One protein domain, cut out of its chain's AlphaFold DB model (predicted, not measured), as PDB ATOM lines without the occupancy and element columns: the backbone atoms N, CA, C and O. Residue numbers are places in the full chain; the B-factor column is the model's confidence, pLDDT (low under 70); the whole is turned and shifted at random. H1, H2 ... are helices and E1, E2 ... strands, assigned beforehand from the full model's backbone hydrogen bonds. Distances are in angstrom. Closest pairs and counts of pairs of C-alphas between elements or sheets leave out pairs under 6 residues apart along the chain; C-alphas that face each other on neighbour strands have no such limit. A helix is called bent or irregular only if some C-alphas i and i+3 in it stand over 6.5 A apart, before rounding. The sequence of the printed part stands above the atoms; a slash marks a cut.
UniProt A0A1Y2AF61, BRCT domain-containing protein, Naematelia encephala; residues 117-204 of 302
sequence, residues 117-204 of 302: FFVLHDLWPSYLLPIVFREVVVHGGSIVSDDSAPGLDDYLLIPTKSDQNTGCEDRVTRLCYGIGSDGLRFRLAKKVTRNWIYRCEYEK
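This is residues 117 to 204 of the 302 residues of the protein "BRCT domain-containing protein" of Naematelia encephala (UniProt A0A1Y2AF61). A small core of two short parallel strands, E1 and E2, stands between two pairs of helices, H2 and H3 on one side and H1 and H4 on the other. Residues 117 to 118 pair with E1 on the side away from E2, and the long link of residues 139 to 154 loops from H1 back to E1. The printed part has 88 residues, with four named helices and two named strands in the order H1, E1, H2, H3, E2, H4; the sheet order is E1, E2, and the class is mostly helix. The whole is compact and rounded, with a radius of gyration of the C-alphas of 12.4 A and spans of 34 by 29 by 22 A.

Residues 117 to 128 hold no named element. H1, residues 129 to 138, begins at C-alpha 129 (181.969, 178.743, 232.347) and is 14.2 A long from first to last C-alpha. E1, residues 155 to 158, is 9.4 A long and begins at C-alpha 155 (189.897, 186.396, 243.643). H2, residues 169 to 177, is 12.6 A long. H3, residues 180 to 188, is 14.1 A long and irregular, with C-alphas 185 and 188 7.6 A apart. E2, residues 190 to 193, is 10.1 A long. H4, residues 194 to 202, is 12.5 A long and ends at C-alpha 202 (172.247, 192.406, 245.640).

E1 and E2 are parallel neighbours at 38 degrees; N 156 and O 190 are 2.9 A apart and N 158 and O 192 2.8 A, within hydrogen-bond range. With H2 and H3 between them they form a strand-helix-strand unit, two parallel neighbour strands joined through helices, whose crossover is right-handed. Residues 117 to 118 pair, parallel, with residues 155 to 156 of E1. The closest C-alphas of E1 and H2, Ile 158 and Val 172, are 7.1 A apart. H2 and H3 touch, the closest C-alphas being those of Leu 175 and Gly 183 at 4.1 A, and run the same way at a steep tilt of 46 degrees. The closest C-alphas of E1 and H4, Leu 157 and Arg 194, are 7.1 A apart. H1 and H4 only just touch, with 3 pairs of C-alphas within 8 A, the closest those of Val 132 and Arg 194 at 7.4 A; they run the same way at a shallow tilt of 28 degrees. Among the pairs that are apart are H1 and H2, and H3 and H4. In H1, H2 and H4 every O i to N i+4 pair is within hydrogen-bond range; in H3, 4 of 5 are.

The two C-alphas farthest apart, those of Gly 180 and Lys 204, are 35.3 A apart. The printed part has no cut. The link from H1 to E1 is long, 16 residues. The mean pLDDT of the printed part is 84.9; residues 165 to 169 and residue 179 are under 70.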
ATOM      1  N   PHE A 117     190.134 188.010 238.620       96.25
ATOM      2  CA  PHE A 117     189.503 186.732 238.925       96.25
ATOM      3  C   PHE A 117     190.217 185.598 238.193       96.25
ATOM      4  O   PHE A 117     190.443 185.675 236.986       96.25
ATOM      5  N   PHE A 118     190.515 184.534 238.927       94.94
ATOM      6  CA  PHE A 118     190.979 183.253 238.410       94.94
ATOM      7  C   PHE A 118     189.819 182.259 238.420       94.94
ATOM      8  O   PHE A 118     189.056 182.204 239.391       94.94
ATOM      9  N   VAL A 119     189.683 181.477 237.349       92.75
ATOM     10  CA  VAL A 119     188.588 180.515 237.175       92.75
ATOM     11  C   VAL A 119     189.150 179.243 236.544       92.75
ATOM     12  O   VAL A 119     189.282 179.153 235.329       92.75
ATOM     13  N   LEU A 120     189.465 178.252 237.381       89.69
ATOM     14  CA  LEU A 120     190.074 176.995 236.940       89.69
ATOM     15  C   LEU A 120     189.081 176.175 236.116       89.69
ATOM     16  O   LEU A 120     188.130 175.608 236.656       89.69
ATOM     17  N   HIS A 121     189.299 176.136 234.801       89.44
ATOM     18  CA  HIS A 121     188.356 175.603 233.810       89.44
ATOM     19  C   HIS A 121     187.877 174.170 234.096       89.44
ATOM     20  O   HIS A 121     186.770 173.802 233.715       89.44
ATOM     21  N   ASP A 122     188.705 173.362 234.748       86.19
ATOM     22  CA  ASP A 122     188.475 171.944 235.019       86.19
ATOM     23  C   ASP A 122     187.639 171.657 236.280       86.19
ATOM     24  O   ASP A 122     187.204 170.521 236.473       86.19
ATOM     25  N   LEU A 123     187.354 172.670 237.106       86.75
ATOM     26  CA  LEU A 123     186.427 172.559 238.242       86.75
ATOM     27  C   LEU A 123     184.969 172.826 237.846       86.75
ATOM     28  O   LEU A 123     184.042 172.392 238.535       86.75
ATOM     29  N   TRP A 124     184.764 173.550 236.745       87.44
ATOM     30  CA  TRP A 124     183.458 174.024 236.302       87.44
ATOM     31  C   TRP A 124     182.924 173.185 235.132       87.44
ATOM     32  O   TRP A 124     183.665 172.867 234.202       87.44
ATOM     33  N   PRO A 125     181.617 172.880 235.094       86.56
ATOM     34  CA  PRO A 125     180.977 172.357 233.899       86.56
ATOM     35  C   PRO A 125     181.121 173.339 232.730       86.56
ATOM     36  O   PRO A 125     180.855 174.536 232.872       86.56
ATOM     37  N   SER A 126     181.462 172.838 231.540       87.81
ATOM     38  CA  SER A 126     181.747 173.677 230.365       87.81
ATOM     39  C   SER A 126     180.578 174.571 229.932       87.81
ATOM     40  O   SER A 126     180.799 175.602 229.303       87.81
ATOM     41  N   TYR A 127     179.337 174.203 230.274       85.31
ATOM     42  CA  TYR A 127     178.147 175.019 230.011       85.31
ATOM     43  C   TYR A 127     178.001 176.211 230.974       85.31
ATOM     44  O   TYR A 127     177.327 177.183 230.637       85.31
ATOM     45  N   LEU A 128     178.616 176.149 232.162       85.31
ATOM     46  CA  LEU A 128     178.523 177.194 233.182       85.31
ATOM     47  C   LEU A 128     179.634 178.242 233.038       85.31
ATOM     48  O   LEU A 128     179.392 179.416 233.317       85.31
ATOM     49  N   LEU A 129     180.819 177.848 232.549       90.19
ATOM     50  CA  LEU A 129     181.969 178.743 232.347       90.19
ATOM     51  C   LEU A 129     181.624 180.055 231.606       90.19
ATOM     52  O   LEU A 129     181.968 181.115 232.128       90.19
ATOM     53  N   PRO A 130     180.895 180.063 230.466       89.88
ATOM     54  CA  PRO A 130     180.543 181.312 229.784       89.88
ATOM     55  C   PRO A 130     179.634 182.230 230.613       89.88
ATOM     56  O   PRO A 130     179.691 183.452 230.473       89.88
ATOM     57  N   ILE A 131     178.793 181.649 231.475       91.69
ATOM     58  CA  ILE A 131     177.872 182.386 232.347       91.69
ATOM     59  C   ILE A 131     178.667 183.046 233.474       91.69
ATOM     60  O   ILE A 131     178.573 184.257 233.662       91.69
ATOM     61  N   VAL A 132     179.519 182.263 234.137       91.50
ATOM     62  CA  VAL A 132     180.448 182.714 235.181       91.50
ATOM     63  C   VAL A 132     181.361 183.832 234.667       91.50
ATOM     64  O   VAL A 132     181.530 184.859 235.325       91.50
ATOM     65  N   PHE A 133     181.909 183.676 233.459       94.12
ATOM     66  CA  PHE A 133     182.768 184.692 232.851       94.12
ATOM     67  C   PHE A 133     182.007 185.998 232.599       94.12
ATOM     68  O   PHE A 133     182.498 187.087 232.904       94.12
ATOM     69  N   ARG A 134     180.779 185.898 232.077       92.12
ATOM     70  CA  ARG A 134     179.917 187.058 231.840       92.12
ATOM     71  C   ARG A 134     179.559 187.781 233.139       92.12
ATOM     72  O   ARG A 134     179.582 189.008 233.144       92.12
ATOM     73  N   GLU A 135     179.255 187.059 234.216       92.06
ATOM     74  CA  GLU A 135     178.920 187.637 235.528       92.06
ATOM     75  C   GLU A 135     180.073 188.488 236.090       92.06
ATOM     76  O   GLU A 135     179.851 189.625 236.507       92.06
ATOM     77  N   VAL A 136     181.319 188.002 236.016       93.88
ATOM     78  CA  VAL A 136     182.505 188.776 236.434       93.88
ATOM     79  C   VAL A 136     182.700 190.032 235.570       93.88
ATOM     80  O   VAL A 136     182.887 191.130 236.103       93.88
ATOM     81  N   VAL A 137     182.634 189.886 234.242       93.38
ATOM     82  CA  VAL A 137     182.929 190.975 233.290       93.38
ATOM     83  C   VAL A 137     181.858 192.072 233.307       93.38
ATOM     84  O   VAL A 137     182.200 193.252 233.252       93.38
ATOM     85  N   VAL A 138     180.573 191.721 233.441       91.56
ATOM     86  CA  VAL A 138     179.462 192.695 233.511       91.56
ATOM     87  C   VAL A 138     179.591 193.632 234.719       91.56
ATOM     88  O   VAL A 138     179.204 194.795 234.634       91.56
ATOM     89  N   HIS A 139     180.193 193.171 235.817       90.75
ATOM     90  CA  HIS A 139     180.456 193.990 237.005       90.75
ATOM     91  C   HIS A 139     181.851 194.649 237.015       90.75
ATOM     92  O   HIS A 139     182.271 195.191 238.041       90.75
ATOM     93  N   GLY A 140     182.557 194.646 235.878       91.06
ATOM     94  CA  GLY A 140     183.840 195.334 235.678       91.06
ATOM     95  C   GLY A 140     185.080 194.564 236.141       91.06
ATOM     96  O   GLY A 140     186.161 195.151 236.202       91.06
ATOM     97  N   GLY A 141     184.936 193.277 236.469       94.56
ATOM     98  CA  GLY A 141     186.049 192.400 236.821       94.56
ATOM     99  C   GLY A 141     186.807 191.900 235.591       94.56
ATOM    100  O   GLY A 141     186.240 191.718 234.513       94.56
ATOM    101  N   SER A 142     188.101 191.638 235.764       94.81
ATOM    102  CA  SER A 142     188.964 191.047 234.734       94.81
ATOM    103  C   SER A 142     189.234 189.575 235.034       94.81
ATOM    104  O   SER A 142     189.581 189.225 236.160       94.81
ATOM    105  N   ILE A 143     189.088 188.711 234.031       94.56
ATOM    106  CA  ILE A 143     189.419 187.286 234.143       94.56
ATOM    107  C   ILE A 143     190.858 187.103 233.679       94.56
ATOM    108  O   ILE A 143     191.239 187.593 232.615       94.56
ATOM    109  N   VAL A 144     191.660 186.433 234.497       92.88
ATOM    110  CA  VAL A 144     193.093 186.248 234.274       92.88
ATOM    111  C   VAL A 144     193.370 184.797 233.900       92.88
ATOM    112  O   VAL A 144     192.755 183.885 234.441       92.88
ATOM    113  N   SER A 145     194.305 184.594 232.969       82.50
ATOM    114  CA  SER A 145     194.757 183.260 232.566       82.50
ATOM    115  C   SER A 145     195.389 182.491 233.732       82.50
ATOM    116  O   SER A 145     196.134 183.054 234.547       82.50
ATOM    117  N   ASP A 146     195.177 181.176 233.697       77.00
ATOM    118  CA  ASP A 146     195.788 180.149 234.542       77.00
ATOM    119  C   ASP A 146     197.322 180.030 234.391       77.00
ATOM    120  O   ASP A 146     197.906 179.074 234.885       77.00
ATOM    121  N   ASP A 147     198.029 181.015 233.826       79.56
ATOM    122  CA  ASP A 147     199.500 181.152 233.878       79.56
ATOM    123  C   ASP A 147     199.978 182.304 234.784       79.56
ATOM    124  O   ASP A 147     201.146 182.357 235.171       79.56
ATOM    125  N   SER A 148     199.093 183.221 235.187       84.75
ATOM    126  CA  SER A 148     199.489 184.351 236.043       84.75
ATOM    127  C   SER A 148     199.643 183.953 237.515       84.75
ATOM    128  O   SER A 148     198.938 183.079 238.025       84.75
ATOM    129  N   ALA A 149     200.555 184.626 238.222       85.00
ATOM    130  CA  ALA A 149     200.705 184.485 239.667       85.00
ATOM    131  C   ALA A 149     199.620 185.300 240.409       85.00
ATOM    132  O   ALA A 149     199.497 186.504 240.150       85.00
ATOM    133  N   PRO A 150     198.848 184.682 241.322       88.69
ATOM    134  CA  PRO A 150     197.858 185.389 242.125       88.69
ATOM    135  C   PRO A 150     198.507 186.187 243.265       88.69
ATOM    136  O   PRO A 150     199.452 185.733 243.912       88.69
ATOM    137  N   GLY A 151     197.963 187.370 243.533       86.31
ATOM    138  CA  GLY A 151     198.280 188.226 244.672       86.31
ATOM    139  C   GLY A 151     197.128 188.324 245.679       86.31
ATOM    140  O   GLY A 151     196.030 187.823 245.453       86.31
ATOM    141  N   LEU A 152     197.386 189.033 246.783       84.69
ATOM    142  CA  LEU A 152     196.484 189.172 247.941       84.69
ATOM    143  C   LEU A 152     195.144 189.875 247.652       84.69
ATOM    144  O   LEU A 152     194.221 189.809 248.463       84.69
ATOM    145  N   ASP A 153     195.030 190.587 246.531       88.75
ATOM    146  CA  ASP A 153     193.815 191.305 246.113       88.75
ATOM    147  C   ASP A 153     193.081 190.669 244.934       88.75
ATOM    148  O   ASP A 153     192.067 191.211 244.478       88.75
ATOM    149  N   ASP A 154     193.559 189.510 244.487       93.12
ATOM    150  CA  ASP A 154     192.906 188.715 243.460       93.12
ATOM    151  C   ASP A 154     191.913 187.735 244.077       93.12
ATOM    152  O   ASP A 154     192.041 187.321 245.231       93.12
ATOM    153  N   TYR A 155     190.950 187.319 243.265       93.94
ATOM    154  CA  TYR A 155     189.897 186.396 243.643       93.94
ATOM    155  C   TYR A 155     190.054 185.077 242.889       93.94
ATOM    156  O   TYR A 155     190.287 185.065 241.682       93.94
ATOM    157  N   LEU A 156     189.899 183.958 243.589       93.38
ATOM    158  CA  LEU A 156     189.759 182.635 242.990       93.38
ATOM    159  C   LEU A 156     188.287 182.242 243.088       93.38
ATOM    160  O   LEU A 156     187.755 182.120 244.194       93.38
ATOM    161  N   LEU A 157     187.632 182.062 241.943       92.19
ATOM    162  CA  LEU A 157     186.216 181.724 241.891       92.19
ATOM    163  C   LEU A 157     186.031 180.202 241.864       92.19
ATOM    164  O   LEU A 157     186.484 179.514 240.946       92.19
ATOM    165  N   ILE A 158     185.345 179.693 242.882       91.00
ATOM    166  CA  ILE A 158     185.182 178.269 243.177       91.00
ATOM    167  C   ILE A 158     183.703 177.867 243.011       91.00
ATOM    168  O   ILE A 158     182.819 178.605 243.463       91.00
ATOM    169  N   PRO A 159     183.403 176.712 242.386       87.88
ATOM    170  CA  PRO A 159     182.034 176.231 242.224       87.88
ATOM    171  C   PRO A 159     181.441 175.713 243.542       87.88
ATOM    172  O   PRO A 159     182.085 174.975 244.295       87.88
ATOM    173  N   THR A 160     180.177 176.055 243.805       83.38
ATOM    174  CA  THR A 160     179.405 175.474 244.921       83.38
ATOM    175  C   THR A 160     179.047 174.007 244.641       83.38
ATOM    176  O   THR A 160     179.158 173.559 243.501       83.38
ATOM    177  N   LYS A 161     178.538 173.257 245.636       77.38
ATOM    178  CA  LYS A 161     178.012 171.882 245.436       77.38
ATOM    179  C   LYS A 161     177.072 171.763 244.225       77.38
ATOM    180  O   LYS A 161     177.108 170.760 243.524       77.38
ATOM    181  N   SER A 162     176.247 172.781 243.976       76.00
ATOM    182  CA  SER A 162     175.305 172.835 242.847       76.00
ATOM    183  C   SER A 162     175.926 173.246 241.509       76.00
ATOM    184  O   SER A 162     175.333 172.967 240.472       76.00
ATOM    185  N   ASP A 163     177.088 173.906 241.513       78.19
ATOM    186  CA  ASP A 163     177.797 174.319 240.293       78.19
ATOM    187  C   ASP A 163     178.868 173.301 239.853       78.19
ATOM    188  O   ASP A 163     179.404 173.422 238.755       78.19
ATOM    189  N   GLN A 164     179.244 172.346 240.711       72.12
ATOM    190  CA  GLN A 164     180.371 171.434 240.484       72.12
ATOM    191  C   GLN A 164     180.104 170.401 239.384       72.12
ATOM    192  O   GLN A 164     179.009 169.855 239.247       72.12
ATOM    193  N   ASN A 165     181.157 170.069 238.635       67.75
ATOM    194  CA  ASN A 165     181.150 168.899 237.765       67.75
ATOM    195  C   ASN A 165     181.228 167.605 238.603       67.75
ATOM    196  O   ASN A 165     181.891 167.565 239.646       67.75
ATOM    197  N   THR A 166     180.566 166.538 238.156       62.69
ATOM    198  CA  THR A 166     180.411 165.298 238.930       62.69
ATOM    199  C   THR A 166     181.776 164.680 239.251       62.69
ATOM    200  O   THR A 166     182.509 164.288 238.347       62.69
ATOM    201  N   GLY A 167     182.124 164.587 240.540       62.69
ATOM    202  CA  GLY A 167     183.411 164.049 241.010       62.69
ATOM    203  C   GLY A 167     184.517 165.079 241.288       62.69
ATOM    204  O   GLY A 167     185.620 164.678 241.647       62.69
ATOM    205  N   CYS A 168     184.255 166.388 241.173       66.00
ATOM    206  CA  CYS A 168     185.259 167.434 241.448       66.00
ATOM    207  C   CYS A 168     185.310 167.924 242.915       66.00
ATOM    208  O   CYS A 168     186.136 168.780 243.236       66.00
ATOM    209  N   GLU A 169     184.472 167.385 243.809       68.44
ATOM    210  CA  GLU A 169     184.311 167.857 245.198       68.44
ATOM    211  C   GLU A 169     185.609 167.758 246.030       68.44
ATOM    212  O   GLU A 169     185.973 168.720 246.711       68.44
ATOM    213  N   ASP A 170     186.376 166.662 245.908       74.75
ATOM    214  CA  ASP A 170     187.704 166.525 246.543       74.75
ATOM    215  C   ASP A 170     188.669 167.623 246.075       74.75
ATOM    216  O   ASP A 170     189.339 168.275 246.876       74.75
ATOM    217  N   ARG A 171     188.709 167.888 244.764       77.75
ATOM    218  CA  ARG A 171     189.652 168.852 244.191       77.75
ATOM    219  C   ARG A 171     189.331 170.287 244.606       77.75
ATOM    220  O   ARG A 171     190.249 171.037 244.932       77.75
ATOM    221  N   VAL A 172     188.047 170.645 244.655       81.94
ATOM    222  CA  VAL A 172     187.577 171.926 245.212       81.94
ATOM    223  C   VAL A 172     187.979 172.058 246.683       81.94
ATOM    224  O   VAL A 172     188.548 173.075 247.082       81.94
ATOM    225  N   THR A 173     187.745 171.014 247.478       79.19
ATOM    226  CA  THR A 173     188.074 170.987 248.909       79.19
ATOM    227  C   THR A 173     189.577 171.187 249.134       79.19
ATOM    228  O   THR A 173     189.993 172.059 249.902       79.19
ATOM    229  N   ARG A 174     190.414 170.460 248.390       77.56
ATOM    230  CA  ARG A 174     191.879 170.563 248.451       77.56
ATOM    231  C   ARG A 174     192.395 171.936 248.021       77.56
ATOM    232  O   ARG A 174     193.260 172.488 248.700       77.56
ATOM    233  N   LEU A 175     191.825 172.530 246.971       82.62
ATOM    234  CA  LEU A 175     192.134 173.900 246.550       82.62
ATOM    235  C   LEU A 175     191.832 174.921 247.661       82.62
ATOM    236  O   LEU A 175     192.661 175.793 247.939       82.62
ATOM    237  N   CYS A 176     190.685 174.793 248.340       80.50
ATOM    238  CA  CYS A 176     190.329 175.653 249.469       80.50
ATOM    239  C   CYS A 176     191.351 175.562 250.614       80.50
ATOM    240  O   CYS A 176     191.810 176.600 251.094       80.50
ATOM    241  N   TYR A 177     191.769 174.351 250.997       75.50
ATOM    242  CA  TYR A 177     192.764 174.134 252.055       75.50
ATOM    243  C   TYR A 177     194.222 174.397 251.634       75.50
ATOM    244  O   TYR A 177     195.117 174.368 252.472       75.50
ATOM    245  N   GLY A 178     194.483 174.703 250.360       73.19
ATOM    246  CA  GLY A 178     195.838 174.948 249.862       73.19
ATOM    247  C   GLY A 178     196.652 173.674 249.589       73.19
ATOM    248  O   GLY A 178     197.875 173.738 249.486       73.19
ATOM    249  N   ILE A 179     195.983 172.526 249.461       69.25
ATOM    250  CA  ILE A 179     196.583 171.203 249.268       69.25
ATOM    251  C   ILE A 179     196.842 170.957 247.772       69.25
ATOM    252  O   ILE A 179     195.934 171.047 246.946       69.25
ATOM    253  N   GLY A 180     198.073 170.569 247.426       74.25
ATOM    254  CA  GLY A 180     198.501 170.301 246.044       74.25
ATOM    255  C   GLY A 180     199.029 171.537 245.304       74.25
ATOM    256  O   GLY A 180     199.070 172.632 245.858       74.25
ATOM    257  N   SER A 181     199.453 171.363 244.046       75.75
ATOM    258  CA  SER A 181     200.043 172.431 243.215       75.75
ATOM    259  C   SER A 181     199.140 173.658 243.117       75.75
ATOM    260  O   SER A 181     199.577 174.780 243.359       75.75
ATOM    261  N   ASP A 182     197.868 173.423 242.807       78.81
ATOM    262  CA  ASP A 182     196.885 174.470 242.552       78.81
ATOM    263  C   ASP A 182     196.522 175.160 243.876       78.81
ATOM    264  O   ASP A 182     196.483 176.386 243.956       78.81
ATOM    265  N   GLY A 183     196.368 174.382 244.956       75.75
ATOM    266  CA  GLY A 183     196.143 174.897 246.306       75.75
ATOM    267  C   GLY A 183     197.274 175.806 246.799       75.75
ATOM    268  O   GLY A 183     197.010 176.906 247.289       75.75
ATOM    269  N   LEU A 184     198.532 175.389 246.628       75.19
ATOM    270  CA  LEU A 184     199.701 176.201 246.979       75.19
ATOM    271  C   LEU A 184     199.791 177.463 246.119       75.19
ATOM    272  O   LEU A 184     200.065 178.545 246.639       75.19
ATOM    273  N   ARG A 185     199.525 177.335 244.816       80.62
ATOM    274  CA  ARG A 185     199.546 178.451 243.872       80.62
ATOM    275  C   ARG A 185     198.516 179.519 244.227       80.62
ATOM    276  O   ARG A 185     198.874 180.687 244.329       80.62
ATOM    277  N   PHE A 186     197.261 179.135 244.439       86.38
ATOM    278  CA  PHE A 186     196.168 180.061 244.759       86.38
ATOM    279  C   PHE A 186     196.027 180.348 246.258       86.38
ATOM    280  O   PHE A 186     195.032 180.931 246.687       86.38
ATOM    281  N   ARG A 187     197.044 180.015 247.067       83.38
ATOM    282  CA  ARG A 187     197.065 180.261 248.516       83.38
ATOM    283  C   ARG A 187     196.851 181.730 248.891       83.38
ATOM    284  O   ARG A 187     196.268 181.989 249.937       83.38
ATOM    285  N   LEU A 188     197.333 182.663 248.066       83.19
ATOM    286  CA  LEU A 188     197.207 184.109 248.299       83.19
ATOM    287  C   LEU A 188     195.905 184.713 247.746       83.19
ATOM    288  O   LEU A 188     195.582 185.842 248.101       83.19
ATOM    289  N   ALA A 189     195.172 183.994 246.890       88.75
ATOM    290  CA  ALA A 189     193.936 184.491 246.295       88.75
ATOM    291  C   ALA A 189     192.754 184.360 247.267       88.75
ATOM    292  O   ALA A 189     192.593 183.347 247.954       88.75
ATOM    293  N   LYS A 190     191.879 185.366 247.264       90.81
ATOM    294  CA  LYS A 190     190.626 185.394 248.025       90.81
ATOM    295  C   LYS A 190     189.624 184.422 247.407       90.81
ATOM    296  O   LYS A 190     189.178 184.612 246.277       90.81
ATOM    297  N   LYS A 191     189.280 183.363 248.132       89.62
ATOM    298  CA  LYS A 191     188.413 182.283 247.639       89.62
ATOM    299  C   LYS A 191     186.954 182.708 247.755       89.62
ATOM    300  O   LYS A 191     186.477 183.012 248.842       89.62
ATOM    301  N   VAL A 192     186.249 182.753 246.632       90.81
ATOM    302  CA  VAL A 192     184.859 183.224 246.551       90.81
ATOM    303  C   VAL A 192     184.024 182.282 245.695       90.81
ATOM    304  O   VAL A 192     184.551 181.536 244.876       90.81
ATOM    305  N   THR A 193     182.707 182.309 245.875       90.56
ATOM    306  CA  THR A 193     181.755 181.517 245.083       90.56
ATOM    307  C   THR A 193     180.894 182.412 244.204       90.56
ATOM    308  O   THR A 193     180.810 183.626 244.397       90.56
ATOM    309  N   ARG A 194     180.174 181.802 243.263       87.75
ATOM    310  CA  ARG A 194     179.154 182.486 242.461       87.75
ATOM    311  C   ARG A 194     178.069 183.155 243.326       87.75
ATOM    312  O   ARG A 194     177.664 184.280 243.053       87.75
ATOM    313  N   ASN A 195     177.703 182.538 244.453       86.19
ATOM    314  CA  ASN A 195     176.797 183.135 245.443       86.19
ATOM    315  C   ASN A 195     177.355 184.425 246.070       86.19
ATOM    316  O   ASN A 195     176.589 185.347 246.344       86.19
ATOM    317  N   TRP A 196     178.673 184.532 246.274       89.88
ATOM    318  CA  TRP A 196     179.295 185.774 246.749       89.88
ATOM    319  C   TRP A 196     179.183 186.898 245.706       89.88
ATOM    320  O   TRP A 196     178.903 188.036 246.086       89.88
ATOM    321  N   ILE A 197     179.289 186.585 244.405       89.62
ATOM    322  CA  ILE A 197     179.046 187.556 243.321       89.62
ATOM    323  C   ILE A 197     177.609 188.090 243.394       89.62
ATOM    324  O   ILE A 197     177.416 189.303 243.471       89.62
ATOM    325  N   TYR A 198     176.611 187.202 243.469       86.81
ATOM    326  CA  TYR A 198     175.203 187.606 243.583       86.81
ATOM    327  C   TYR A 198     174.906 188.421 244.841       86.81
ATOM    328  O   TYR A 198     174.108 189.353 244.797       86.81
ATOM    329  N   ARG A 199     175.561 188.117 245.965       85.19
ATOM    330  CA  ARG A 199     175.425 188.922 247.183       85.19
ATOM    331  C   ARG A 199     176.049 190.311 247.035       85.19
ATOM    332  O   ARG A 199     175.431 191.277 247.473       85.19
ATOM    333  N   CYS A 200     177.203 190.439 246.377       88.25
ATOM    334  CA  CYS A 200     177.774 191.749 246.043       88.25
ATOM    335  C   CYS A 200     176.843 192.548 245.116       88.25
ATOM    336  O   CYS A 200     176.646 193.748 245.314       88.25
ATOM    337  N   GLU A 201     176.232 191.881 244.129       86.38
ATOM    338  CA  GLU A 201     175.253 192.498 243.234       86.38
ATOM    339  C   GLU A 201     173.992 192.948 243.980       86.38
ATOM    340  O   GLU A 201     173.519 194.064 243.756       86.38
ATOM    341  N   TYR A 202     173.450 192.112 244.863       86.62
ATOM    342  CA  TYR A 202     172.247 192.406 245.640       86.62
ATOM    343  C   TYR A 202     172.473 193.551 246.637       86.62
ATOM    344  O   TYR A 202     171.696 194.502 246.673       86.62
ATOM    345  N   GLU A 203     173.574 193.507 247.394       86.56
ATOM    346  CA  GLU A 203     173.942 194.541 248.372       86.56
ATOM    347  C   GLU A 203     174.553 195.805 247.719       86.56
ATOM    348  O   GLU A 203     174.876 196.760 248.425       86.56
ATOM    349  N   LYS A 204     174.724 195.818 246.384       87.56
ATOM    350  CA  LYS A 204     175.328 196.901 245.575       87.56
ATOM    351  C   LYS A 204     176.683 197.396 246.107       87.56
ATOM    352  O   LYS A 204     177.034 198.566 245.956       87.56
TER     353      LYS A 204